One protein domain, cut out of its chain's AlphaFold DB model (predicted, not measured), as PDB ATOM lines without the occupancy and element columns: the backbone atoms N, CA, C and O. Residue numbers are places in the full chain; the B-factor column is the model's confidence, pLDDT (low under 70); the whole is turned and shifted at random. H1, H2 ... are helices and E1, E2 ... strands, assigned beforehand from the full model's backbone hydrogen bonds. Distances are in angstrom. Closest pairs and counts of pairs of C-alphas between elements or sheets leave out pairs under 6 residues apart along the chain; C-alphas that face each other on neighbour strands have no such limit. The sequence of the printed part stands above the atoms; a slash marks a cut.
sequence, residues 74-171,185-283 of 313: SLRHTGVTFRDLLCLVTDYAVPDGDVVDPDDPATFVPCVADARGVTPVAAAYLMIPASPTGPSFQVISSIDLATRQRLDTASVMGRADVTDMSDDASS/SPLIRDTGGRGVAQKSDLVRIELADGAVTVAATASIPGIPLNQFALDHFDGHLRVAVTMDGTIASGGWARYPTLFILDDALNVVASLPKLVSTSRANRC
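AT A GLANCE: This is residues 74 to 171 and 185 to 283 of the 313 residues of an uncharacterized protein of Tessaracoccus antarcticus (UniProt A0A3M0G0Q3). Three strongly twisted sheets stand in a row, partly face to face: E1 E2 E5 E6 toward one end, E7 E9 E10 with its long hairpin E9 E10 in the middle, and the branched sheet E8 E11 E12 E13 E14 toward the other end. The small hairpin E3 E4 lies at the first end, and residues 278 to 283 of H2 stick out at the other. The printed part has 197 residues, with E1 to E7, H1, E8 to E14 and H2 in that order, and is mostly strand. E1 E2 E5 E6 and E3 E4 are antiparallel, E7 E9 E10 is mixed. The whole is compact, with a radius of gyration of the C-alphas of 19.0 A and spans of 60 by 43 by 32 A.

IN THESE COORDINATES: E1, residues 80 to 82, begins at C-alpha 80 (51.999, -39.479, 21.240). E2, 85 to 93, is 25.5 A long. E3, 111 to 114, and E4, 117 to 120, are short. E5, 136 to 144, is 26.1 A long, and E6, 149 to 157, 24.5 A. E7 is 162 to 166, H1 186 to 190 and E8 193 to 196. E9, 199 to 208, is 29.6 A long, and E10, 211 to 221, 30.3 A. E11 is 230 to 233. E12, 236 to 247, is 27.7 A long and bends by 74 degrees at 244; E13, 252 to 261, is 26.6 A long and bends by 54 degrees at 255. E14 is 267 to 272. H2, 277 to 283, ends at C-alpha 283 (50.216, -6.966, 16.679).

HOW THE PARTS SIT: The three sheets form a stack of sheets, face to face in turn. In the sheet E1 E2 E5 E6, N 88 of E2 and O 141 of E5 are 2.8 A apart, within hydrogen-bond range; between this sheet and the sheet E7 E9 E10, the closest C-alphas of E6 and E10, those of Asp 152 and Ala 211, are 5.5 A apart. E3 and E6 are near each other. E7 is parallel to E9, with N 205 and O 164 at 2.8 A; E9 and E10 form a hairpin, with N 202 and O 218 at 2.8 A. E11 to E14 form a meander, each strand the antiparallel neighbour of the one before; N 239 and O 259 of E12 and E13 are 2.8 A apart. E8 and E11 lie on one side of E12, E13 on the other side. H1 is on this sheet, height 5.4 A, over none of its strands; H2 is not on it. The O i to N i+4 pair of H1 is within hydrogen-bond range; H2 has 1 of 3, and 2 of 4 O i to N i+3 pairs.

THE WHOLE: The C-alphas farthest apart, Asp 103 and Arg 282, are 61.1 A apart. Residues 172 to 184 are not printed, a gap of 32.9 A between C-alphas 171 and 185. The links E2 to E3 and E4 to E5 are long. Mean pLDDT of the printed part is 70.1, with 77 residues under 70, among them 74 to 92, 158 to 171 and 274 to 283.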
ATOM      1  N   SER A  74      44.781 -41.763   4.592       25.81
ATOM      2  CA  SER A  74      45.328 -40.479   5.023       25.81
ATOM      3  C   SER A  74      45.928 -40.685   6.409       25.81
ATOM      4  O   SER A  74      45.232 -40.676   7.416       25.81
ATOM      5  N   LEU A  75      47.236 -40.915   6.468       29.61
ATOM      6  CA  LEU A  75      47.964 -40.965   7.732       29.61
ATOM      7  C   LEU A  75      48.103 -39.542   8.285       29.61
ATOM      8  O   LEU A  75      49.007 -38.797   7.895       29.61
ATOM      9  N   ARG A  76      47.224 -39.160   9.213       35.03
ATOM     10  CA  ARG A  76      47.456 -38.020  10.105       35.03
ATOM     11  C   ARG A  76      48.073 -38.559  11.393       35.03
ATOM     12  O   ARG A  76      47.403 -38.760  12.393       35.03
ATOM     13  N   HIS A  77      49.368 -38.862  11.334       40.78
ATOM     14  CA  HIS A  77      50.093 -39.410  12.475       40.78
ATOM     15  C   HIS A  77      50.320 -38.347  13.550       40.78
ATOM     16  O   HIS A  77      51.303 -37.603  13.507       40.78
ATOM     17  N   THR A  78      49.441 -38.316  14.543       41.12
ATOM     18  CA  THR A  78      49.760 -37.745  15.848       41.12
ATOM     19  C   THR A  78      50.329 -38.871  16.704       41.12
ATOM     20  O   THR A  78      49.597 -39.594  17.367       41.12
ATOM     21  N   GLY A  79      51.646 -39.077  16.609       39.06
ATOM     22  CA  GLY A  79      52.361 -39.999  17.484       39.06
ATOM     23  C   GLY A  79      52.533 -39.357  18.854       39.06
ATOM     24  O   GLY A  79      53.356 -38.454  19.013       39.06
ATOM     25  N   VAL A  80      51.753 -39.805  19.832       47.84
ATOM     26  CA  VAL A  80      51.999 -39.479  21.240       47.84
ATOM     27  C   VAL A  80      52.766 -40.650  21.828       47.84
ATOM     28  O   VAL A  80      52.310 -41.792  21.758       47.84
ATOM     29  N   THR A  81      53.976 -40.381  22.320       46.69
ATOM     30  CA  THR A  81      54.740 -41.371  23.077       46.69
ATOM     31  C   THR A  81      54.376 -41.249  24.543       46.69
ATOM     32  O   THR A  81      54.680 -40.224  25.158       46.69
ATOM     33  N   PHE A  82      53.752 -42.287  25.086       51.97
ATOM     34  CA  PHE A  82      53.285 -42.328  26.462       51.97
ATOM     35  C   PHE A  82      53.903 -43.527  27.189       51.97
ATOM     36  O   PHE A  82      53.601 -44.659  26.834       51.97
ATOM     37  N   ARG A  83      54.795 -43.295  28.169       55.22
ATOM     38  CA  ARG A  83      55.468 -44.350  28.971       55.22
ATOM     39  C   ARG A  83      55.901 -45.581  28.134       55.22
ATOM     40  O   ARG A  83      55.571 -46.706  28.475       55.22
ATOM     41  N   ASP A  84      56.608 -45.335  27.025       65.62
ATOM     42  CA  ASP A  84      57.106 -46.317  26.032       65.62
ATOM     43  C   ASP A  84      56.088 -46.903  25.030       65.62
ATOM     44  O   ASP A  84      56.447 -47.726  24.183       65.62
ATOM     45  N   LEU A  85      54.846 -46.421  25.029       62.78
ATOM     46  CA  LEU A  85      53.840 -46.729  24.014       62.78
ATOM     47  C   LEU A  85      53.810 -45.663  22.918       62.78
ATOM     48  O   LEU A  85      53.861 -44.470  23.202       62.78
ATOM     49  N   LEU A  86      53.675 -46.085  21.666       68.69
ATOM     50  CA  LEU A  86      53.335 -45.254  20.519       68.69
ATOM     51  C   LEU A  86      51.859 -45.441  20.179       68.69
ATOM     52  O   LEU A  86      51.439 -46.529  19.784       68.69
ATOM     53  N   CYS A  87      51.095 -44.358  20.251       64.81
ATOM     54  CA  CYS A  87      49.733 -44.325  19.735       64.81
ATOM     55  C   CYS A  87      49.736 -43.933  18.258       64.81
ATOM     56  O   CYS A  87      50.289 -42.897  17.879       64.81
ATOM     57  N   LEU A  88      49.111 -44.757  17.422       68.06
ATOM     58  CA  LEU A  88      48.964 -44.534  15.993       68.06
ATOM     59  C   LEU A  88      47.499 -44.270  15.662       68.06
ATOM     60  O   LEU A  88      46.675 -45.171  15.779       68.06
ATOM     61  N   VAL A  89      47.193 -43.057  15.206       66.75
ATOM     62  CA  VAL A  89      45.869 -42.698  14.683       66.75
ATOM     63  C   VAL A  89      45.922 -42.710  13.156       66.75
ATOM     64  O   VAL A  89      46.781 -42.064  12.549       66.75
ATOM     65  N   THR A  90      45.025 -43.467  12.528       67.56
ATOM     66  CA  THR A  90      44.927 -43.600  11.068       67.56
ATOM     67  C   THR A  90      43.488 -43.441  10.601       67.56
ATOM     68  O   THR A  90      42.564 -43.859  11.291       67.56
ATOM     69  N   ASP A  91      43.302 -42.854   9.420       68.06
ATOM     70  CA  ASP A  91      41.988 -42.745   8.792       68.06
ATOM     71  C   ASP A  91      41.810 -43.864   7.753       68.06
ATOM     72  O   ASP A  91      42.618 -44.001   6.825       68.06
ATOM     73  N   TYR A  92      40.725 -44.622   7.883       69.19
ATOM     74  CA  TYR A  92      40.260 -45.616   6.920       69.19
ATOM     75  C   TYR A  92      39.014 -45.074   6.213       69.19
ATOM     76  O   TYR A  92      37.950 -44.958   6.816       69.19
ATOM     77  N   ALA A  93      39.133 -44.693   4.943       72.50
ATOM     78  CA  ALA A  93      37.983 -44.257   4.154       72.50
ATOM     79  C   ALA A  93      37.278 -45.477   3.554       72.50
ATOM     80  O   ALA A  93      37.933 -46.299   2.914       72.50
ATOM     81  N   VAL A  94      35.960 -45.576   3.733       74.25
ATOM     82  CA  VAL A  94      35.150 -46.577   3.036       74.25
ATOM     83  C   VAL A  94      34.865 -46.028   1.633       74.25
ATOM     84  O   VAL A  94      34.328 -44.920   1.524       74.25
ATOM     85  N   PRO A  95      35.271 -46.735   0.565       64.56
ATOM     86  CA  PRO A  95      35.020 -46.306  -0.807       64.56
ATOM     87  C   PRO A  95      33.518 -46.223  -1.124       64.56
ATOM     88  O   PRO A  95      32.688 -46.758  -0.391       64.56
ATOM     89  N   ASP A  96      33.173 -45.575  -2.240       66.81
ATOM     90  CA  ASP A  96      31.791 -45.522  -2.737       66.81
ATOM     91  C   ASP A  96      31.168 -46.926  -2.879       66.81
ATOM     92  O   ASP A  96      31.864 -47.929  -3.058       66.81
ATOM     93  N   GLY A  97      29.833 -46.985  -2.824       61.12
ATOM     94  CA  GLY A  97      29.066 -48.232  -2.699       61.12
ATOM     95  C   GLY A  97      29.300 -49.280  -3.792       61.12
ATOM     96  O   GLY A  97      29.071 -50.455  -3.537       61.12
ATOM     97  N   ASP A  98      29.811 -48.893  -4.963       67.56
ATOM     98  CA  ASP A  98      30.103 -49.820  -6.068       67.56
ATOM     99  C   ASP A  98      31.325 -50.726  -5.799       67.56
ATOM    100  O   ASP A  98      31.535 -51.710  -6.509       67.56
ATOM    101  N   VAL A  99      32.140 -50.396  -4.789       69.50
ATOM    102  CA  VAL A  99      33.348 -51.147  -4.383       69.50
ATOM    103  C   VAL A  99      33.134 -51.885  -3.051       69.50
ATOM    104  O   VAL A  99      33.985 -52.667  -2.632       69.50
ATOM    105  N   VAL A 100      32.000 -51.652  -2.384       79.00
ATOM    106  CA  VAL A 100      31.643 -52.324  -1.133       79.00
ATOM    107  C   VAL A 100      31.002 -53.668  -1.456       79.00
ATOM    108  O   VAL A 100      29.899 -53.727  -2.001       79.00
ATOM    109  N   ASP A 101      31.680 -54.745  -1.078       81.31
ATOM    110  CA  ASP A 101      31.120 -56.090  -1.108       81.31
ATOM    111  C   ASP A 101      30.589 -56.425   0.297       81.31
ATOM    112  O   ASP A 101      31.378 -56.519   1.241       81.31
ATOM    113  N   PRO A 102      29.265 -56.590   0.482       79.81
ATOM    114  CA  PRO A 102      28.693 -56.901   1.790       79.81
ATOM    115  C   PRO A 102      29.141 -58.263   2.341       79.81
ATOM    116  O   PRO A 102      29.075 -58.463   3.557       79.81
ATOM    117  N   ASP A 103      29.600 -59.175   1.480       85.88
ATOM    118  CA  ASP A 103      30.080 -60.501   1.863       85.88
ATOM    119  C   ASP A 103      31.594 -60.515   2.167       85.88
ATOM    120  O   ASP A 103      32.090 -61.481   2.756       85.88
ATOM    121  N   ASP A 104      32.325 -59.437   1.844       83.25
ATOM    122  CA  ASP A 104      33.745 -59.254   2.178       83.25
ATOM    123  C   ASP A 104      33.961 -58.052   3.124       83.25
ATOM    124  O   ASP A 104      34.100 -56.903   2.679       83.25
ATOM    125  N   PRO A 105      34.075 -58.300   4.448       80.56
ATOM    126  CA  PRO A 105      34.313 -57.264   5.449       80.56
ATOM    127  C   PRO A 105      35.551 -56.408   5.186       80.56
ATOM    128  O   PRO A 105      35.589 -55.270   5.641       80.56
ATOM    129  N   ALA A 106      36.558 -56.901   4.455       77.12
ATOM    130  CA  ALA A 106      37.763 -56.123   4.171       77.12
ATOM    131  C   ALA A 106      37.498 -54.882   3.297       77.12
ATOM    132  O   ALA A 106      38.349 -53.988   3.237       77.12
ATOM    133  N   THR A 107      36.334 -54.816   2.637       76.62
ATOM    134  CA  THR A 107      35.932 -53.696   1.773       76.62
ATOM    135  C   THR A 107      35.286 -52.529   2.530       76.62
ATOM    136  O   THR A 107      35.257 -51.413   2.009       76.62
ATOM    137  N   PHE A 108      34.795 -52.749   3.758       76.75
ATOM    138  CA  PHE A 108      34.079 -51.721   4.530       76.75
ATOM    139  C   PHE A 108      34.385 -51.688   6.032       76.75
ATOM    140  O   PHE A 108      34.099 -50.683   6.681       76.75
ATOM    141  N   VAL A 109      34.962 -52.745   6.605       82.12
ATOM    142  CA  VAL A 109      35.426 -52.786   7.996       82.12
ATOM    143  C   VAL A 109      36.916 -52.451   8.024       82.12
ATOM    144  O   VAL A 109      37.676 -52.992   7.218       82.12
ATOM    145  N   PRO A 110      37.379 -51.599   8.956       79.06
ATOM    146  CA  PRO A 110      38.800 -51.341   9.110       79.06
ATOM    147  C   PRO A 110      39.566 -52.636   9.346       79.06
ATOM    148  O   PRO A 110      39.144 -53.493  10.124       79.06
ATOM    149  N   CYS A 111      40.722 -52.750   8.706       80.06
ATOM    150  CA  CYS A 111      41.602 -53.892   8.867       80.06
ATOM    151  C   CYS A 111      42.910 -53.475   9.524       80.06
ATOM    152  O   CYS A 111      43.488 -52.428   9.228       80.06
ATOM    153  N   VAL A 112      43.409 -54.350  10.383       75.56
ATOM    154  CA  VAL A 112      44.692 -54.226  11.051       75.56
ATOM    155  C   VAL A 112      45.669 -55.187  10.386       75.56
ATOM    156  O   VAL A 112      45.419 -56.389  10.300       75.56
ATOM    157  N   ALA A 113      46.786 -54.643   9.906       74.44
ATOM    158  CA  ALA A 113      47.877 -55.421   9.336       74.44
ATOM    159  C   ALA A 113      49.013 -55.605  10.353       74.44
ATOM    160  O   ALA A 113      49.392 -54.660  11.062       74.44
ATOM    161  N   ASP A 114      49.568 -56.811  10.397       71.19
ATOM    162  CA  ASP A 114      50.798 -57.156  11.108       71.19
ATOM    163  C   ASP A 114      51.661 -58.125  10.270       71.19
ATOM    164  O   ASP A 114      51.395 -58.371   9.092       71.19
ATOM    165  N   ALA A 115      52.729 -58.673  10.859       67.75
ATOM    166  CA  ALA A 115      53.607 -59.623  10.172       67.75
ATOM    167  C   ALA A 115      52.927 -60.964   9.815       67.75
ATOM    168  O   ALA A 115      53.495 -61.748   9.054       67.75
ATOM    169  N   ARG A 116      51.751 -61.253  10.381       68.38
ATOM    170  CA  ARG A 116      50.988 -62.497  10.206       68.38
ATOM    171  C   ARG A 116      49.884 -62.352   9.163       68.38
ATOM    172  O   ARG A 116      49.418 -63.368   8.651       68.38
ATOM    173  N   GLY A 117      49.492 -61.127   8.819       70.75
ATOM    174  CA  GLY A 117      48.555 -60.853   7.738       70.75
ATOM    175  C   GLY A 117      47.698 -59.621   7.990       70.75
ATOM    176  O   GLY A 117      48.044 -58.740   8.771       70.75
ATOM    177  N   VAL A 118      46.567 -59.565   7.293       74.81
ATOM    178  CA  VAL A 118      45.557 -58.514   7.426       74.81
ATOM    179  C   VAL A 118      44.328 -59.132   8.079       74.81
ATOM    180  O   VAL A 118      43.842 -60.163   7.619       74.81
ATOM    181  N   THR A 119      43.840 -58.521   9.155       79.31
ATOM    182  CA  THR A 119      42.685 -59.012   9.916       79.31
ATOM    183  C   THR A 119      41.667 -57.892  10.124       79.31
ATOM    184  O   THR A 119      42.071 -56.782  10.475       79.31
ATOM    185  N   PRO A 120      40.362 -58.131   9.904       79.38
ATOM    186  CA  PRO A 120      39.339 -57.125  10.167       79.38
ATOM    187  C   PRO A 120      39.227 -56.851  11.670       79.38
ATOM    188  O   PRO A 120      39.338 -57.765  12.492       79.38
ATOM    189  N   VAL A 121      38.991 -55.590  12.032       80.06
ATOM    190  CA  VAL A 121      38.735 -55.187  13.419       80.06
ATOM    191  C   VAL A 121      37.435 -55.834  13.893       80.06
ATOM    192  O   VAL A 121      36.402 -55.753  13.228       80.06
ATOM    193  N   ALA A 122      37.472 -56.483  15.059       77.12
ATOM    194  CA  ALA A 122      36.281 -57.107  15.621       77.12
ATOM    195  C   ALA A 122      35.244 -56.049  16.026       77.12
ATOM    196  O   ALA A 122      35.593 -54.996  16.554       77.12
ATOM    197  N   ALA A 123      33.956 -56.363  15.851       74.38
ATOM    198  CA  ALA A 123      32.855 -55.426  16.094       74.38
ATOM    199  C   ALA A 123      32.839 -54.818  17.510       74.38
ATOM    200  O   ALA A 123      32.407 -53.686  17.678       74.38
ATOM    201  N   ALA A 124      33.343 -55.539  18.517       73.44
ATOM    202  CA  ALA A 124      33.452 -55.040  19.891       73.44
ATOM    203  C   ALA A 124      34.403 -53.835  20.038       73.44
ATOM    204  O   ALA A 124      34.269 -53.068  20.984       73.44
ATOM    205  N   TYR A 125      35.331 -53.661  19.095       75.38
ATOM    206  CA  TYR A 125      36.279 -52.547  19.045       75.38
ATOM    207  C   TYR A 125      35.846 -51.449  18.062       75.38
ATOM    208  O   TYR A 125      36.602 -50.507  17.820       75.38
ATOM    209  N   LEU A 126      34.645 -51.565  17.483       75.19
ATOM    210  CA  LEU A 126      34.044 -50.549  16.625       75.19
ATOM    211  C   LEU A 126      33.064 -49.700  17.440       75.19
ATOM    212  O   LEU A 126      32.075 -50.194  17.976       75.19
ATOM    213  N   MET A 127      33.306 -48.398  17.479       77.06
ATOM    214  CA  MET A 127      32.436 -47.406  18.089       77.06
ATOM    215  C   MET A 127      31.714 -46.635  16.987       77.06
ATOM    216  O   MET A 127      32.344 -46.126  16.065       77.06
ATOM    217  N   ILE A 128      30.388 -46.542  17.066       72.88
ATOM    218  CA  ILE A 128      29.588 -45.723  16.150       72.88
ATOM    219  C   ILE A 128      29.051 -44.533  16.948       72.88
ATOM    220  O   ILE A 128      28.173 -44.728  17.792       72.88
ATOM    221  N   PRO A 129      29.558 -43.306  16.728       65.31
ATOM    222  CA  PRO A 129      29.057 -42.143  17.437       65.31
ATOM    223  C   PRO A 129      27.636 -41.827  16.965       65.31
ATOM    224  O   PRO A 129      27.235 -42.167  15.853       65.31
ATOM    225  N   ALA A 130      26.872 -41.104  17.784       62.38
ATOM    226  CA  ALA A 130      25.477 -40.761  17.487       62.38
ATOM    227  C   ALA A 130      25.284 -39.947  16.187       62.38
ATOM    228  O   ALA A 130      24.163 -39.778  15.706       62.38
ATOM    229  N   SER A 131      26.352 -39.376  15.628       59.91
ATOM    230  CA  SER A 131      26.332 -38.622  14.374       59.91
ATOM    231  C   SER A 131      27.666 -38.794  13.642       59.91
ATOM    232  O   SER A 131      28.539 -37.938  13.777       59.91
ATOM    233  N   PRO A 132      27.850 -39.895  12.892       64.25
ATOM    234  CA  PRO A 132      29.083 -40.129  12.154       64.25
ATOM    235  C   PRO A 132      29.253 -39.076  11.050       64.25
ATOM    236  O   PRO A 132      28.299 -38.692  10.372       64.25
ATOM    237  N   THR A 133      30.484 -38.601  10.868       63.00
ATOM    238  CA  THR A 133      30.830 -37.528   9.918       63.00
ATOM    239  C   THR A 133      30.941 -37.983   8.466       63.00
ATOM    240  O   THR A 133      31.076 -37.147   7.574       63.00
ATOM    241  N   GLY A 134      30.863 -39.288   8.211       68.00
ATOM    242  CA  GLY A 134      30.908 -39.869   6.874       68.00
ATOM    243  C   GLY A 134      31.289 -41.352   6.890       68.00
ATOM    244  O   GLY A 134      31.539 -41.902   7.967       68.00
ATOM    245  N   PRO A 135      31.359 -41.994   5.711       72.56
ATOM    246  CA  PRO A 135      31.713 -43.403   5.552       72.56
ATOM    247  C   PRO A 135      33.232 -43.582   5.703       72.56
ATOM    248  O   PRO A 135      33.973 -43.807   4.757       72.56
ATOM    249  N   SER A 136      33.729 -43.388   6.915       71.56
ATOM    250  CA  SER A 136      35.141 -43.555   7.256       71.56
ATOM    251  C   SER A 136      35.252 -44.050   8.687       71.56
ATOM    252  O   SER A 136      34.286 -43.958   9.439       71.56
ATOM    253  N   PHE A 137      36.415 -44.551   9.065       71.56
ATOM    254  CA  PHE A 137      36.749 -44.881  10.436       71.56
ATOM    255  C   PHE A 137      38.053 -44.203  10.827       71.56
ATOM    256  O   PHE A 137      39.016 -44.210  10.059       71.56
ATOM    257  N   GLN A 138      38.104 -43.668  12.037       73.56
ATOM    258  CA  GLN A 138      39.344 -43.316  12.707       73.56
ATOM    259  C   GLN A 138      39.797 -44.513  13.548       73.56
ATOM    260  O   GLN A 138      39.103 -44.920  14.475       73.56
ATOM    261  N   VAL A 139      40.948 -45.087  13.216       73.50
ATOM    262  CA  VAL A 139      41.529 -46.260  13.882       73.50
ATOM    263  C   VAL A 139      42.682 -45.802  14.768       73.50
ATOM    264  O   VAL A 139      43.643 -45.218  14.264       73.50
ATOM    265  N   ILE A 140      42.596 -46.077  16.067       77.38
ATOM    266  CA  ILE A 140      43.623 -45.785  17.070       77.38
ATOM    267  C   ILE A 140      44.239 -47.102  17.540       77.38
ATOM    268  O   ILE A 140      43.537 -47.948  18.081       77.38
ATOM    269  N   SER A 141      45.550 -47.270  17.370       77.06
ATOM    270  CA  SER A 141      46.304 -48.420  17.884       77.06
ATOM    271  C   SER A 141      47.341 -47.988  18.914       77.06
ATOM    272  O   SER A 141      48.034 -46.997  18.698       77.06
ATOM    273  N   SER A 142      47.530 -48.773  19.970       77.38
ATOM    274  CA  SER A 142      48.680 -48.660  20.873       77.38
ATOM    275  C   SER A 142      49.766 -49.660  20.471       77.38
ATOM    276  O   SER A 142      49.491 -50.810  20.119       77.38
ATOM    277  N   ILE A 143      51.022 -49.225  20.484       78.12
ATOM    278  CA  ILE A 143      52.178 -50.036  20.092       78.12
ATOM    279  C   ILE A 143      53.246 -49.895  21.164       78.12
ATOM    280  O   ILE A 143      53.744 -48.802  21.396       78.12
ATOM    281  N   ASP A 144      53.645 -50.996  21.781       75.88
ATOM    282  CA  ASP A 144      54.796 -51.020  22.674       75.88
ATOM    283  C   ASP A 144      56.084 -50.866  21.856       75.88
ATOM    284  O   ASP A 144      56.367 -51.658  20.953       75.88
ATOM    285  N   LEU A 145      56.872 -49.829  22.145       75.00
ATOM    286  CA  LEU A 145      58.111 -49.542  21.425       75.00
ATOM    287  C   LEU A 145      59.259 -50.491  21.791       75.00
ATOM    288  O   LEU A 145      60.144 -50.715  20.957       75.00
ATOM    289  N   ALA A 146      59.251 -51.060  22.997       75.00
ATOM    290  CA  ALA A 146      60.259 -52.010  23.450       75.00
ATOM    291  C   ALA A 146      60.068 -53.369  22.770       75.00
ATOM    292  O   ALA A 146      61.015 -53.928  22.210       75.00
ATOM    293  N   THR A 147      58.835 -53.880  22.762       79.19
ATOM    294  CA  THR A 147      58.518 -55.180  22.144       79.19
ATOM    295  C   THR A 147      58.187 -55.078  20.655       79.19
ATOM    296  O   THR A 147      58.233 -56.085  19.945       79.19
ATOM    297  N   ARG A 148      57.898 -53.866  20.162       74.19
ATOM    298  CA  ARG A 148      57.415 -53.578  18.799       74.19
ATOM    299  C   ARG A 148      56.110 -54.299  18.469       74.19
ATOM    300  O   ARG A 148      55.847 -54.595  17.301       74.19
ATOM    301  N   GLN A 149      55.312 -54.609  19.486       76.62
ATOM    302  CA  GLN A 149      54.020 -55.259  19.322       76.62
ATOM    303  C   GLN A 149      52.885 -54.254  19.481       76.62
ATOM    304  O   GLN A 149      52.929 -53.367  20.331       76.62
ATOM    305  N   ARG A 150      51.854 -54.404  18.648       79.94
ATOM    306  CA  ARG A 150      50.577 -53.718  18.843       79.94
ATOM    307  C   ARG A 150      49.896 -54.341  20.059       79.94
ATOM    308  O   ARG A 150      49.695 -55.554  20.064       79.94
ATOM    309  N   LEU A 151      49.577 -53.521  21.055       82.38
ATOM    310  CA  LEU A 151      48.925 -53.975  22.281       82.38
ATOM    311  C   LEU A 151      47.407 -53.990  22.120       82.38
ATOM    312  O   LEU A 151      46.779 -54.992  22.450       82.38
ATOM    313  N   ASP A 152      46.833 -52.920  21.565       78.94
ATOM    314  CA  ASP A 152      45.385 -52.791  21.409       78.94
ATOM    315  C   ASP A 152      44.992 -51.903  20.214       78.94
ATOM    316  O   ASP A 152      45.831 -51.228  19.599       78.94
ATOM    317  N   THR A 153      43.715 -51.936  19.819       79.50
ATOM    318  CA  THR A 153      43.144 -51.082  18.768       79.50
ATOM    319  C   THR A 153      41.659 -50.809  18.979       79.50
ATOM    320  O   THR A 153      40.864 -51.736  19.078       79.50
ATOM    321  N   ALA A 154      41.279 -49.535  18.898       78.56
ATOM    322  CA  ALA A 154      39.895 -49.078  18.829       78.56
ATOM    323  C   ALA A 154      39.634 -48.379  17.489       78.56
ATOM    324  O   ALA A 154      40.513 -47.707  16.951       78.56
ATOM    325  N   SER A 155      38.431 -48.515  16.934       78.56
ATOM    326  CA  SER A 155      38.021 -47.783  15.730       78.56
ATOM    327  C   SER A 155      36.713 -47.043  15.959       78.56
ATOM    328  O   SER A 155      35.757 -47.616  16.468       78.56
ATOM    329  N   VAL A 156      36.645 -45.784  15.545       72.69
ATOM    330  CA  VAL A 156      35.463 -44.921  15.657       72.69
ATOM    331  C   VAL A 156      34.933 -44.627  14.260       72.69
ATOM    332  O   VAL A 156      35.705 -44.249  13.387       72.69
ATOM    333  N   MET A 157      33.634 -44.800  14.023       71.62
ATOM    334  CA  MET A 157      32.992 -44.461  12.755       71.62
ATOM    335  C   MET A 157      32.863 -42.942  12.601       71.62
ATOM    336  O   MET A 157      32.407 -42.234  13.493       71.62
ATOM    337  N   GLY A 158      33.213 -42.445  11.426       60.75
ATOM    338  CA  GLY A 158      33.467 -41.038  11.168       60.75
ATOM    339  C   GLY A 158      34.921 -40.662  11.448       60.75
ATOM    340  O   GLY A 158      35.681 -41.383  12.090       60.75
ATOM    341  N   ARG A 159      35.309 -39.495  10.948       62.28
ATOM    342  CA  ARG A 159      36.591 -38.866  11.248       62.28
ATOM    343  C   ARG A 159      36.385 -37.797  12.314       62.28
ATOM    344  O   ARG A 159      35.535 -36.921  12.129       62.28
ATOM    345  N   ALA A 160      37.166 -37.863  13.389       58.41
ATOM    346  CA  ALA A 160      37.307 -36.754  14.322       58.41
ATOM    347  C   ALA A 160      38.271 -35.720  13.732       58.41
ATOM    348  O   ALA A 160      39.295 -36.084  13.148       58.41
ATOM    349  N   ASP A 161      37.971 -34.434  13.897       60.16
ATOM    350  CA  ASP A 161      38.922 -33.385  13.509       60.16
ATOM    351  C   ASP A 161      40.101 -33.338  14.485       60.16
ATOM    352  O   ASP A 161      41.216 -32.961  14.106       60.16
ATOM    353  N   VAL A 162      39.855 -33.747  15.736       58.00
ATOM    354  CA  VAL A 162      40.863 -33.858  16.784       58.00
ATOM    355  C   VAL A 162      40.604 -35.065  17.681       58.00
ATOM    356  O   VAL A 162      39.481 -35.296  18.128       58.00
ATOM    357  N   THR A 163      41.683 -35.782  17.982       60.50
ATOM    358  CA  THR A 163      41.721 -36.869  18.958       60.50
ATOM    359  C   THR A 163      42.524 -36.407  20.166       60.50
ATOM    360  O   THR A 163      43.692 -36.039  20.025       60.50
ATOM    361  N   ASP A 164      41.886 -36.414  21.328       63.12
ATOM    362  CA  ASP A 164      42.525 -36.179  22.618       63.12
ATOM    363  C   ASP A 164      42.911 -37.523  23.257       63.12
ATOM    364  O   ASP A 164      42.158 -38.493  23.154       63.12
ATOM    365  N   MET A 165      44.096 -37.598  23.864       61.44
ATOM    366  CA  MET A 165      44.628 -38.818  24.481       61.44
ATOM    367  C   MET A 165      45.134 -38.500  25.888       61.44
ATOM    368  O   MET A 165      45.963 -37.605  26.041       61.44
ATOM    369  N   SER A 166      44.666 -39.249  26.887       59.53
ATOM    370  CA  SER A 166      45.022 -39.067  28.301       59.53
ATOM    371  C   SER A 166      45.324 -40.410  28.982       59.53
ATOM    372  O   SER A 166      44.723 -41.432  28.639       59.53
ATOM    373  N   ASP A 167      46.265 -40.411  29.933       54.56
ATOM    374  CA  ASP A 167      46.623 -41.555  30.789       54.56
ATOM    375  C   ASP A 167      45.895 -41.572  32.136       54.56
ATOM    376  O   ASP A 167      46.034 -42.526  32.907       54.56
ATOM    377  N   ASP A 168      45.109 -40.534  32.418       53.50
ATOM    378  CA  ASP A 168      44.256 -40.474  33.596       53.50
ATOM    379  C   ASP A 168      43.016 -41.339  33.356       53.50
ATOM    380  O   ASP A 168      41.918 -40.867  33.060       53.50
ATOM    381  N   ALA A 169      43.205 -42.650  33.504       44.72
ATOM    382  CA  ALA A 169      42.135 -43.631  33.607       44.72
ATOM    383  C   ALA A 169      41.474 -43.529  34.993       44.72
ATOM    384  O   ALA A 169      41.565 -44.434  35.831       44.72
ATOM    385  N   SER A 170      40.841 -42.393  35.285       37.16
ATOM    386  CA  SER A 170      40.009 -42.263  36.479       37.16
ATOM    387  C   SER A 170      38.732 -43.076  36.259       37.16
ATOM    388  O   SER A 170      37.801 -42.639  35.600       37.16
ATOM    389  N   SER A 171      38.738 -44.300  36.787       32.28
ATOM    390  CA  SER A 171      37.682 -45.323  36.790       32.28
ATOM    391  C   SER A 171      36.241 -44.821  36.581       32.28
ATOM    392  O   SER A 171      35.570 -44.571  37.580       32.28
ATOM    393  N   SER A 185      22.096 -23.812  18.888       53.31
ATOM    394  CA  SER A 185      21.635 -22.480  19.315       53.31
ATOM    395  C   SER A 185      22.197 -21.863  20.612       53.31
ATOM    396  O   SER A 185      22.726 -20.764  20.476       53.31
ATOM    397  N   PRO A 186      22.145 -22.448  21.829       55.88
ATOM    398  CA  PRO A 186      22.613 -21.765  23.046       55.88
ATOM    399  C   PRO A 186      24.103 -21.414  23.013       55.88
ATOM    400  O   PRO A 186      24.445 -20.240  23.039       55.88
ATOM    401  N   LEU A 187      24.979 -22.399  22.790       59.22
ATOM    402  CA  LEU A 187      26.435 -22.189  22.748       59.22
ATOM    403  C   LEU A 187      26.873 -21.212  21.643       59.22
ATOM    404  O   LEU A 187      27.818 -20.439  21.798       59.22
ATOM    405  N   ILE A 188      26.157 -21.214  20.515       60.47
ATOM    406  CA  ILE A 188      26.387 -20.275  19.410       60.47
ATOM    407  C   ILE A 188      26.000 -18.849  19.828       60.47
ATOM    408  O   ILE A 188      26.717 -17.901  19.515       60.47
ATOM    409  N   ARG A 189      24.889 -18.688  20.557       62.34
ATOM    410  CA  ARG A 189      24.436 -17.387  21.066       62.34
ATOM    411  C   ARG A 189      25.361 -16.859  22.159       62.34
ATOM    412  O   ARG A 189      25.709 -15.680  22.110       62.34
ATOM    413  N   ASP A 190      25.817 -17.721  23.061       64.31
ATOM    414  CA  ASP A 190      26.714 -17.364  24.168       64.31
ATOM    415  C   ASP A 190      28.092 -16.915  23.664       64.31
ATOM    416  O   ASP A 190      28.717 -16.014  24.222       64.31
ATOM    417  N   THR A 191      28.527 -17.455  22.523       60.53
ATOM    418  CA  THR A 191      29.746 -17.013  21.828       60.53
ATOM    419  C   THR A 191      29.545 -15.766  20.946       60.53
ATOM    420  O   THR A 191      30.492 -15.259  20.337       60.53
ATOM    421  N   GLY A 192      28.331 -15.205  20.910       59.22
ATOM    422  CA  GLY A 192      27.979 -13.991  20.165       59.22
ATOM    423  C   GLY A 192      27.666 -14.213  18.678       59.22
ATOM    424  O   GLY A 192      27.573 -13.241  17.914       59.22
ATOM    425  N   GLY A 193      27.513 -15.470  18.261       61.44
ATOM    426  CA  GLY A 193      27.079 -15.877  16.932       61.44
ATOM    427  C   GLY A 193      25.556 -16.002  16.815       61.44
ATOM    428  O   GLY A 193      24.832 -16.213  17.784       61.44
ATOM    429  N   ARG A 194      25.053 -15.880  15.588       63.09
ATOM    430  CA  ARG A 194      23.669 -16.208  15.207       63.09
ATOM    431  C   ARG A 194      23.596 -17.518  14.414       63.09
ATOM    432  O   ARG A 194      22.550 -18.153  14.374       63.09
ATOM    433  N   GLY A 195      24.716 -17.926  13.822       62.91
ATOM    434  CA  GLY A 195      24.918 -19.205  13.153       62.91
ATOM    435  C   GLY A 195      26.409 -19.416  12.907       62.91
ATOM    436  O   GLY A 195      27.127 -18.441  12.680       62.91
ATOM    437  N   VAL A 196      26.866 -20.664  12.975       63.16
ATOM    438  CA  VAL A 196      28.263 -21.058  12.734       63.16
ATOM    439  C   VAL A 196      28.267 -22.011  11.551       63.16
ATOM    440  O   VAL A 196      27.441 -22.919  11.492       63.16
ATOM    441  N   ALA A 197      29.157 -21.775  10.594       63.09
ATOM    442  CA  ALA A 197      29.214 -22.545   9.356       63.09
ATOM    443  C   ALA A 197      29.941 -23.884   9.514       63.09
ATOM    444  O   ALA A 197      29.817 -24.757   8.661       63.09
ATOM    445  N   GLN A 198      30.723 -24.026  10.583       72.56
ATOM    446  CA  GLN A 198      31.632 -25.140  10.789       72.56
ATOM    447  C   GLN A 198      31.537 -25.659  12.222       72.56
ATOM    448  O   GLN A 198      31.312 -24.892  13.162       72.56
ATOM    449  N   LYS A 199      31.715 -26.968  12.370       77.81
ATOM    450  CA  LYS A 199      31.796 -27.679  13.642       77.81
ATOM    451  C   LYS A 199      32.968 -28.644  13.570       77.81
ATOM    452  O   LYS A 199      33.291 -29.091  12.469       77.81
ATOM    453  N   SER A 200      33.514 -28.986  14.724       76.94
ATOM    454  CA  SER A 200      34.510 -30.028  14.859       76.94
ATOM    455  C   SER A 200      34.065 -31.101  15.821       76.94
ATOM    456  O   SER A 200      33.545 -30.821  16.899       76.94
ATOM    457  N   ASP A 201      34.274 -32.338  15.396       77.19
ATOM    458  CA  ASP A 201      33.969 -33.520  16.182       77.19
ATOM    459  C   ASP A 201      35.237 -33.964  16.932       77.19
ATOM    460  O   ASP A 201      36.329 -34.038  16.358       77.19
ATOM    461  N   LEU A 202      35.075 -34.182  18.235       76.81
ATOM    462  CA  LEU A 202      36.110 -34.523  19.204       76.81
ATOM    463  C   LEU A 202      35.899 -35.955  19.686       76.81
ATOM    464  O   LEU A 202      34.767 -36.364  19.963       76.81
ATOM    465  N   VAL A 203      36.998 -36.679  19.850       75.62
ATOM    466  CA  VAL A 203      37.024 -38.001  20.481       75.62
ATOM    467  C   VAL A 203      38.085 -37.978  21.571       75.62
ATOM    468  O   VAL A 203      39.231 -37.617  21.294       75.62
ATOM    469  N   ARG A 204      37.705 -38.371  22.788       77.69
ATOM    470  CA  ARG A 204      38.636 -38.617  23.889       77.69
ATOM    471  C   ARG A 204      38.939 -40.103  23.970       77.69
ATOM    472  O   ARG A 204      38.026 -40.930  24.046       77.69
ATOM    473  N   ILE A 205      40.226 -40.406  23.987       74.75
ATOM    474  CA  ILE A 205      40.769 -41.744  24.143       74.75
ATOM    475  C   ILE A 205      41.486 -41.822  25.487       74.75
ATOM    476  O   ILE A 205      42.356 -41.006  25.789       74.75
ATOM    477  N   GLU A 206      41.130 -42.824  26.273       76.56
ATOM    478  CA  GLU A 206      41.855 -43.200  27.478       76.56
ATOM    479  C   GLU A 206      42.853 -44.308  27.159       76.56
ATOM    480  O   GLU A 206      42.585 -45.211  26.355       76.56
ATOM    481  N   LEU A 207      44.016 -44.221  27.800       69.88
ATOM    482  CA  LEU A 207      45.039 -45.249  27.753       69.88
ATOM    483  C   LEU A 207      45.349 -45.771  29.149       69.88
ATOM    484  O   LEU A 207      45.847 -45.041  30.000       69.88
ATOM    485  N   ALA A 208      45.127 -47.068  29.348       76.06
ATOM    486  CA  ALA A 208      45.447 -47.768  30.588       76.06
ATOM    487  C   ALA A 208      46.219 -49.050  30.268       76.06
ATOM    488  O   ALA A 208      45.692 -49.938  29.604       76.06
ATOM    489  N   ASP A 209      47.481 -49.141  30.699       75.81
ATOM    490  CA  ASP A 209      48.343 -50.321  30.506       75.81
ATOM    491  C   ASP A 209      48.389 -50.849  29.055       75.81
ATOM    492  O   ASP A 209      48.483 -52.048  28.796       75.81
ATOM    493  N   GLY A 210      48.308 -49.940  28.079       70.50
ATOM    494  CA  GLY A 210      48.289 -50.270  26.654       70.50
ATOM    495  C   GLY A 210      46.910 -50.551  26.063       70.50
ATOM    496  O   GLY A 210      46.806 -50.574  24.837       70.50
ATOM    497  N   ALA A 211      45.863 -50.691  26.876       76.75
ATOM    498  CA  ALA A 211      44.485 -50.724  26.399       76.75
ATOM    499  C   ALA A 211      44.058 -49.341  25.887       76.75
ATOM    500  O   ALA A 211      44.437 -48.318  26.462       76.75
ATOM    501  N   VAL A 212      43.275 -49.321  24.808       75.94
ATOM    502  CA  VAL A 212      42.766 -48.112  24.149       75.94
ATOM    503  C   VAL A 212      41.247 -48.104  24.258       75.94
ATOM    504  O   VAL A 212      40.563 -48.909  23.625       75.94
ATOM    505  N   THR A 213      40.697 -47.158  25.016       78.31
ATOM    506  CA  THR A 213      39.247 -47.039  25.226       78.31
ATOM    507  C   THR A 213      38.729 -45.685  24.760       78.31
ATOM    508  O   THR A 213      39.307 -44.637  25.031       78.31
ATOM    509  N   VAL A 214      37.605 -45.688  24.039       75.44
ATOM    510  CA  VAL A 214      36.904 -44.449  23.682       75.44
ATOM    511  C   VAL A 214      36.082 -44.005  24.889       75.44
ATOM    512  O   VAL A 214      35.051 -44.609  25.186       75.44
ATOM    513  N   ALA A 215      36.540 -42.962  25.576       76.81
ATOM    514  CA  ALA A 215      35.931 -42.486  26.816       76.81
ATOM    515  C   ALA A 215      34.746 -41.545  26.558       76.81
ATOM    516  O   ALA A 215      33.696 -41.656  27.189       76.81
ATOM    517  N   ALA A 216      34.885 -40.637  25.589       79.62
ATOM    518  CA  ALA A 216      33.854 -39.656  25.267       79.62
ATOM    519  C   ALA A 216      33.943 -39.178  23.813       79.62
ATOM    520  O   ALA A 216      35.000 -39.211  23.183       79.62
ATOM    521  N   THR A 217      32.823 -38.677  23.289       78.19
ATOM    522  CA  THR A 217      32.761 -37.996  21.989       78.19
ATOM    523  C   THR A 217      31.883 -36.763  22.078       78.19
ATOM    524  O   THR A 217      30.815 -36.825  22.686       78.19
ATOM    525  N   ALA A 218      32.278 -35.681  21.417       78.06
ATOM    526  CA  ALA A 218      31.502 -34.447  21.376       78.06
ATOM    527  C   ALA A 218      31.611 -33.750  20.021       78.06
ATOM    528  O   ALA A 218      32.463 -34.067  19.199       78.06
ATOM    529  N   SER A 219      30.748 -32.763  19.806       81.12
ATOM    530  CA  SER A 219      30.826 -31.842  18.677       81.12
ATOM    531  C   SER A 219      30.863 -30.428  19.233       81.12
ATOM    532  O   SER A 219      30.016 -30.076  20.056       81.12
ATOM    533  N   ILE A 220      31.820 -29.614  18.799       82.69
ATOM    534  CA  ILE A 220      31.928 -28.206  19.186       82.69
ATOM    535  C   ILE A 220      31.847 -27.299  17.953       82.69
ATOM    536  O   ILE A 220      32.262 -27.693  16.865       82.69
ATOM    537  N   PRO A 221      31.309 -26.075  18.068       82.12
ATOM    538  CA  PRO A 221      31.367 -25.105  16.979       82.12
ATOM    539  C   PRO A 221      32.805 -24.678  16.649       82.12
ATOM    540  O   PRO A 221      33.639 -24.556  17.541       82.12
ATOM    541  N   GLY A 222      33.061 -24.351  15.381       78.25
ATOM    542  CA  GLY A 222      34.362 -23.861  14.919       78.25
ATOM    543  C   GLY A 222      35.368 -24.970  14.618       78.25
ATOM    544  O   GLY A 222      35.081 -26.146  14.808       78.25
ATOM    545  N   ILE A 223      36.533 -24.568  14.104       79.25
ATOM    546  CA  ILE A 223      37.608 -25.469  13.673       79.25
ATOM    547  C   ILE A 223      38.875 -25.205  14.505       79.25
ATOM    548  O   ILE A 223      39.377 -24.071  14.494       79.25
ATOM    549  N   PRO A 224      39.420 -26.203  15.220       80.19
ATOM    550  CA  PRO A 224      40.728 -26.103  15.855       80.19
ATOM    551  C   PRO A 224      41.831 -26.090  14.791       80.19
ATOM    552  O   PRO A 224      41.732 -26.737  13.749       80.19
ATOM    553  N   LEU A 225      42.904 -25.335  15.034       66.94
ATOM    554  CA  LEU A 225      43.978 -25.179  14.045       66.94
ATOM    555  C   LEU A 225      44.740 -26.495  13.807       66.94
ATOM    556  O   LEU A 225      45.070 -26.841  12.673       66.94
ATOM    557  N   ASN A 226      45.070 -27.189  14.894       62.06
ATOM    558  CA  ASN A 226      45.762 -28.475  14.947       62.06
ATOM    559  C   ASN A 226      45.782 -28.964  16.409       62.06
ATOM    560  O   ASN A 226      45.176 -28.341  17.277       62.06
ATOM    561  N   GLN A 227      46.527 -30.035  16.689       58.22
ATOM    562  CA  GLN A 227      46.688 -30.590  18.038       58.22
ATOM    563  C   GLN A 227      47.251 -29.601  19.080       58.22
ATOM    564  O   GLN A 227      47.027 -29.787  20.263       58.22
ATOM    565  N   PHE A 228      47.947 -28.531  18.666       66.12
ATOM    566  CA  PHE A 228      48.450 -27.492  19.583       66.12
ATOM    567  C   PHE A 228      47.381 -26.469  19.976       66.12
ATOM    568  O   PHE A 228      47.652 -25.551  20.746       66.12
ATOM    569  N   ALA A 229      46.180 -26.588  19.415       73.06
ATOM    570  CA  ALA A 229      45.025 -25.819  19.840       73.06
ATOM    571  C   ALA A 229      44.309 -26.465  21.038       73.06
ATOM    572  O   ALA A 229      43.223 -26.019  21.392       73.06
ATOM    573  N   LEU A 230      44.896 -27.514  21.620       79.19
ATOM    574  CA  LEU A 230      44.365 -28.253  22.750       79.19
ATOM    575  C   LEU A 230      45.386 -28.277  23.866       79.19
ATOM    576  O   LEU A 230      46.590 -28.383  23.616       79.19
ATOM    577  N   ASP A 231      44.887 -28.205  25.085       77.12
ATOM    578  CA  ASP A 231      45.693 -28.416  26.269       77.12
ATOM    579  C   ASP A 231      44.806 -28.837  27.446       77.12
ATOM    580  O   ASP A 231      43.630 -28.474  27.511       77.12
ATOM    581  N   HIS A 232      45.381 -29.590  28.379       75.06
ATOM    582  CA  HIS A 232      44.729 -29.918  29.638       75.06
ATOM    583  C   HIS A 232      45.166 -28.954  30.733       75.06
ATOM    584  O   HIS A 232      46.356 -28.677  30.913       75.06
ATOM    585  N   PHE A 233      44.199 -28.469  31.501       76.44
ATOM    586  CA  PHE A 233      44.465 -27.650  32.671       76.44
ATOM    587  C   PHE A 233      43.405 -27.893  33.735       76.44
ATOM    588  O   PHE A 233      42.223 -27.689  33.476       76.44
ATOM    589  N   ASP A 234      43.851 -28.282  34.929       80.06
ATOM    590  CA  ASP A 234      42.996 -28.460  36.109       80.06
ATOM    591  C   ASP A 234      41.819 -29.428  35.875       80.06
ATOM    592  O   ASP A 234      40.673 -29.116  36.172       80.06
ATOM    593  N   GLY A 235      42.093 -30.585  35.257       77.06
ATOM    594  CA  GLY A 235      41.064 -31.593  34.950       77.06
ATOM    595  C   GLY A 235      40.111 -31.210  33.811       77.06
ATOM    596  O   GLY A 235      39.083 -31.850  33.624       77.06
ATOM    597  N   HIS A 236      40.428 -30.162  33.048       81.75
ATOM    598  CA  HIS A 236      39.619 -29.727  31.917       81.75
ATOM    599  C   HIS A 236      40.404 -29.750  30.612       81.75
ATOM    600  O   HIS A 236      41.530 -29.245  30.542       81.75
ATOM    601  N   LEU A 237      39.763 -30.243  29.554       83.69
ATOM    602  CA  LEU A 237      40.254 -30.086  28.193       83.69
ATOM    603  C   LEU A 237      39.901 -28.680  27.702       83.69
ATOM    604  O   LEU A 237      38.734 -28.284  27.659       83.69
ATOM    605  N   ARG A 238      40.905 -27.911  27.298       86.06
ATOM    606  CA  ARG A 238      40.735 -26.587  26.699       86.06
ATOM    607  C   ARG A 238      40.985 -26.688  25.203       86.06
ATOM    608  O   ARG A 238      41.995 -27.235  24.782       86.06
ATOM    609  N   VAL A 239      40.069 -26.154  24.393       85.25
ATOM    610  CA  VAL A 239      40.139 -26.232  22.924       85.25
ATOM    611  C   VAL A 239      39.958 -24.854  22.307       85.25
ATOM    612  O   VAL A 239      38.891 -24.241  22.399       85.25
ATOM    613  N   ALA A 240      41.008 -24.352  21.666       86.44
ATOM    614  CA  ALA A 240      40.992 -23.107  20.917       86.44
ATOM    615  C   ALA A 240      40.529 -23.359  19.476       86.44
ATOM    616  O   ALA A 240      41.144 -24.106  18.717       86.44
ATOM    617  N   VAL A 241      39.463 -22.682  19.063       84.69
ATOM    618  CA  VAL A 241      38.887 -22.817  17.724       84.69
ATOM    619  C   VAL A 241      38.808 -21.483  17.000       84.69
ATOM    620  O   VAL A 241      38.714 -20.412  17.603       84.69
ATOM    621  N   THR A 242      38.787 -21.559  15.673       82.88
ATOM    622  CA  THR A 242      38.362 -20.459  14.811       82.88
ATOM    623  C   THR A 242      36.896 -20.651  14.446       82.88
ATOM    624  O   THR A 242      36.517 -21.665  13.864       82.88
ATOM    625  N   MET A 243      36.074 -19.664  14.784       82.69
ATOM    626  CA  MET A 243      34.654 -19.625  14.457       82.69
ATOM    627  C   MET A 243      34.445 -18.812  13.190       82.69
ATOM    628  O   MET A 243      34.891 -17.667  13.135       82.69
ATOM    629  N   ASP A 244      33.705 -19.363  12.233       77.50
ATOM    630  CA  ASP A 244      33.203 -18.641  11.067       77.50
ATOM    631  C   ASP A 244      31.684 -18.642  11.070       77.50
ATOM    632  O   ASP A 244      31.051 -19.699  11.153       77.50
ATOM    633  N   GLY A 245      31.078 -17.463  10.959       74.69
ATOM    634  CA  GLY A 245      29.632 -17.397  10.889       74.69
ATOM    635  C   GLY A 245      29.041 -16.004  10.963       74.69
ATOM    636  O   GLY A 245      29.733 -14.982  10.971       74.69
ATOM    637  N   THR A 246      27.716 -15.970  11.007       73.69
ATOM    638  CA  THR A 246      26.961 -14.724  11.108       73.69
ATOM    639  C   THR A 246      26.958 -14.252  12.554       73.69
ATOM    640  O   THR A 246      26.616 -15.017  13.456       73.69
ATOM    641  N   ILE A 247      27.308 -12.991  12.796       73.94
ATOM    642  CA  ILE A 247      27.290 -12.404  14.144       73.94
ATOM    643  C   ILE A 247      25.940 -11.757  14.455       73.94
ATOM    644  O   ILE A 247      25.187 -11.384  13.555       73.94
ATOM    645  N   ALA A 248      25.632 -11.612  15.747       67.81
ATOM    646  CA  ALA A 248      24.351 -11.070  16.210       67.81
ATOM    647  C   ALA A 248      24.035  -9.656  15.676       67.81
ATOM    648  O   ALA A 248      22.872  -9.338  15.454       67.81
ATOM    649  N   SER A 249      25.056  -8.832  15.412       66.88
ATOM    650  CA  SER A 249      24.920  -7.483  14.837       66.88
ATOM    651  C   SER A 249      24.653  -7.459  13.324       66.88
ATOM    652  O   SER A 249      24.576  -6.382  12.740       66.88
ATOM    653  N   GLY A 250      24.548  -8.624  12.680       65.81
ATOM    654  CA  GLY A 250      24.534  -8.748  11.224       65.81
ATOM    655  C   GLY A 250      25.945  -8.782  10.628       65.81
ATOM    656  O   GLY A 250      26.902  -8.273  11.213       65.81
ATOM    657  N   GLY A 251      26.072  -9.417   9.460       71.50
ATOM    658  CA  GLY A 251      27.346  -9.617   8.762       71.50
ATOM    659  C   GLY A 251      28.057 -10.930   9.106       71.50
ATOM    660  O   GLY A 251      27.685 -11.647  10.036       71.50
ATOM    661  N   TRP A 252      29.075 -11.253   8.309       76.12
ATOM    662  CA  TRP A 252      29.928 -12.430   8.477       76.12
ATOM    663  C   TRP A 252      31.199 -12.057   9.239       76.12
ATOM    664  O   TRP A 252      31.810 -11.029   8.943       76.12
ATOM    665  N   ALA A 253      31.623 -12.887  10.188       76.31
ATOM    666  CA  ALA A 253      32.881 -12.683  10.892       76.31
ATOM    667  C   ALA A 253      33.599 -13.999  11.184       76.31
ATOM    668  O   ALA A 253      32.971 -15.038  11.390       76.31
ATOM    669  N   ARG A 254      34.928 -13.886  11.263       78.62
ATOM    670  CA  ARG A 254      35.837 -14.905  11.780       78.62
ATOM    671  C   ARG A 254      36.370 -14.457  13.139       78.62
ATOM    672  O   ARG A 254      36.866 -13.334  13.242       78.62
ATOM    673  N   TYR A 255      36.281 -15.290  14.172       75.25
ATOM    674  CA  TYR A 255      36.798 -14.945  15.502       75.25
ATOM    675  C   TYR A 255      37.312 -16.169  16.275       75.25
ATOM    676  O   TYR A 255      36.738 -17.248  16.158       75.25
ATOM    677  N   PRO A 256      38.394 -16.019  17.065       82.44
ATOM    678  CA  PRO A 256      38.902 -17.097  17.903       82.44
ATOM    679  C   PRO A 256      38.051 -17.255  19.171       82.44
ATOM    680  O   PRO A 256      37.684 -16.254  19.795       82.44
ATOM    681  N   THR A 257      37.794 -18.494  19.577       84.88
ATOM    682  CA  THR A 257      37.042 -18.854  20.789       84.88
ATOM    683  C   THR A 257      37.768 -19.976  21.522       84.88
ATOM    684  O   THR A 257      38.281 -20.884  20.876       84.88
ATOM    685  N   LEU A 258      37.812 -19.924  22.853       87.75
ATOM    686  CA  LEU A 258      38.256 -21.043  23.689       87.75
ATOM    687  C   LEU A 258      37.029 -21.741  24.275       87.75
ATOM    688  O   LEU A 258      36.174 -21.070  24.854       87.75
ATOM    689  N   PHE A 259      36.961 -23.060  24.162       88.00
ATOM    690  CA  PHE A 259      36.031 -23.895  24.917       88.00
ATOM    691  C   PHE A 259      36.777 -24.601  26.042       88.00
ATOM    692  O   PHE A 259      37.917 -25.015  25.857       88.00
ATOM    693  N   ILE A 260      36.134 -24.716  27.198       87.62
ATOM    694  CA  ILE A 260      36.603 -25.517  28.326       87.62
ATOM    695  C   ILE A 260      35.593 -26.643  28.483       87.62
ATOM    696  O   ILE A 260      34.392 -26.376  28.606       87.62
ATOM    697  N   LEU A 261      36.078 -27.874  28.424       86.94
ATOM    698  CA  LEU A 261      35.275 -29.078  28.485       86.94
ATOM    699  C   LEU A 261      35.607 -29.876  29.749       86.94
ATOM    700  O   LEU A 261      36.746 -29.867  30.219       86.94
ATOM    701  N   ASP A 262      34.596 -30.528  30.314       85.25
ATOM    702  CA  ASP A 262      34.797 -31.553  31.336       85.25
ATOM    703  C   ASP A 262      35.273 -32.874  30.719       85.25
ATOM    704  O   ASP A 262      35.436 -33.004  29.501       85.25
ATOM    705  N   ASP A 263      35.474 -33.871  31.574       82.94
ATOM    706  CA  ASP A 263      36.000 -35.162  31.163       82.94
ATOM    707  C   ASP A 263      35.095 -35.935  30.193       82.94
ATOM    708  O   ASP A 263      35.584 -36.699  29.357       82.94
ATOM    709  N   ALA A 264      33.786 -35.692  30.263       84.62
ATOM    710  CA  ALA A 264      32.788 -36.263  29.366       84.62
ATOM    711  C   ALA A 264      32.634 -35.455  28.062       84.62
ATOM    712  O   ALA A 264      31.728 -35.726  27.270       84.62
ATOM    713  N   LEU A 265      33.523 -34.481  27.826       84.94
ATOM    714  CA  LEU A 265      33.500 -33.534  26.713       84.94
ATOM    715  C   LEU A 265      32.239 -32.652  26.672       84.94
ATOM    716  O   LEU A 265      31.831 -32.182  25.604       84.94
ATOM    717  N   ASN A 266      31.628 -32.367  27.823       87.06
ATOM    718  CA  ASN A 266      30.608 -31.327  27.912       87.06
ATOM    719  C   ASN A 266      31.281 -29.961  28.008       87.06
ATOM    720  O   ASN A 266      32.205 -29.763  28.793       87.06
ATOM    721  N   VAL A 267      30.787 -28.979  27.254       87.31
ATOM    722  CA  VAL A 267      31.265 -27.595  27.363       87.31
ATOM    723  C   VAL A 267      30.800 -27.004  28.697       87.31
ATOM    724  O   VAL A 267      29.613 -26.727  28.868       87.31
ATOM    725  N   VAL A 268      31.736 -26.771  29.618       88.44
ATOM    726  CA  VAL A 268      31.470 -26.170  30.938       88.44
ATOM    727  C   VAL A 268      31.705 -24.662  30.958       88.44
ATOM    728  O   VAL A 268      31.093 -23.948  31.752       88.44
ATOM    729  N   ALA A 269      32.549 -24.149  30.060       84.44
ATOM    730  CA  ALA A 269      32.734 -22.717  29.867       84.44
ATOM    731  C   ALA A 269      33.197 -22.382  28.443       84.44
ATOM    732  O   ALA A 269      33.721 -23.222  27.710       84.44
ATOM    733  N   SER A 270      33.028 -21.117  28.050       84.62
ATOM    734  CA  SER A 270      33.583 -20.599  26.800       84.62
ATOM    735  C   SER A 270      34.086 -19.166  26.954       84.62
ATOM    736  O   SER A 270      33.522 -18.363  27.697       84.62
ATOM    737  N   LEU A 271      35.159 -18.844  26.236       83.50
ATOM    738  CA  LEU A 271      35.714 -17.500  26.116       83.50
ATOM    739  C   LEU A 271      35.709 -17.104  24.634       83.50
ATOM    740  O   LEU A 271      36.656 -17.416  23.900       83.50
ATOM    741  N   PRO A 272      34.639 -16.451  24.154       76.44
ATOM    742  CA  PRO A 272      34.564 -16.000  22.775       76.44
ATOM    743  C   PRO A 272      35.453 -14.782  22.530       76.44
ATOM    744  O   PRO A 272      35.694 -13.970  23.422       76.44
ATOM    745  N   LYS A 273      35.871 -14.606  21.271       71.75
ATOM    746  CA  LYS A 273      36.604 -13.422  20.793       71.75
ATOM    747  C   LYS A 273      37.854 -13.141  21.634       71.75
ATOM    748  O   LYS A 273      38.080 -12.001  22.043       71.75
ATOM    749  N   LEU A 274      38.690 -14.170  21.821       67.19
ATOM    750  CA  LEU A 274      39.960 -14.099  22.571       67.19
ATOM    751  C   LEU A 274      40.842 -12.914  22.151       67.19
ATOM    752  O   LEU A 274      41.639 -12.404  22.936       67.19
ATOM    753  N   VAL A 275      40.678 -12.447  20.911       58.31
ATOM    754  CA  VAL A 275      41.277 -11.209  20.427       58.31
ATOM    755  C   VAL A 275      40.202 -10.326  19.800       58.31
ATOM    756  O   VAL A 275      39.535 -10.718  18.842       58.31
ATOM    757  N   SER A 276      40.061  -9.096  20.297       53.22
ATOM    758  CA  SER A 276      39.287  -8.060  19.614       53.22
ATOM    759  C   SER A 276      40.089  -7.498  18.433       53.22
ATOM    760  O   SER A 276      41.297  -7.250  18.518       53.22
ATOM    761  N   THR A 277      39.422  -7.295  17.296       50.34
ATOM    762  CA  THR A 277      40.024  -6.914  16.001       50.34
ATOM    763  C   THR A 277      40.850  -5.618  16.038       50.34
ATOM    764  O   THR A 277      41.706  -5.407  15.178       50.34
ATOM    765  N   SER A 278      40.700  -4.776  17.066       41.00
ATOM    766  CA  SER A 278      41.512  -3.567  17.272       41.00
ATOM    767  C   SER A 278      42.926  -3.830  17.830       41.00
ATOM    768  O   SER A 278      43.796  -2.953  17.731       41.00
ATOM    769  N   ARG A 279      43.184  -5.020  18.396       39.06
ATOM    770  CA  ARG A 279      44.504  -5.452  18.900       39.06
ATOM    771  C   ARG A 279      45.202  -6.456  17.978       39.06
ATOM    772  O   ARG A 279      46.406  -6.313  17.782       39.06
ATOM    773  N   ALA A 280      44.474  -7.369  17.326       43.19
ATOM    774  CA  ALA A 280      45.039  -8.311  16.344       43.19
ATOM    775  C   ALA A 280      45.777  -7.587  15.200       43.19
ATOM    776  O   ALA A 280      46.939  -7.875  14.914       43.19
ATOM    777  N   ASN A 281      45.148  -6.555  14.629       35.66
ATOM    778  CA  ASN A 281      45.738  -5.744  13.560       35.66
ATOM    779  C   ASN A 281      46.943  -4.917  14.044       35.66
ATOM    780  O   ASN A 281      47.829  -4.576  13.261       35.66
ATOM    781  N   ARG A 282      47.009  -4.608  15.347       30.83
ATOM    782  CA  ARG A 282      48.102  -3.842  15.962       30.83
ATOM    783  C   ARG A 282      49.332  -4.712  16.244       30.83
ATOM    784  O   ARG A 282      50.454  -4.237  16.092       30.83
ATOM    785  N   CYS A 283      49.131  -5.986  16.586       38.22
ATOM    786  CA  CYS A 283      50.216  -6.966  16.679       38.22
ATOM    787  C   CYS A 283      50.723  -7.377  15.290       38.22
ATOM    788  O   CYS A 283      51.930  -7.384  15.072       38.22
TER     789      CYS A 283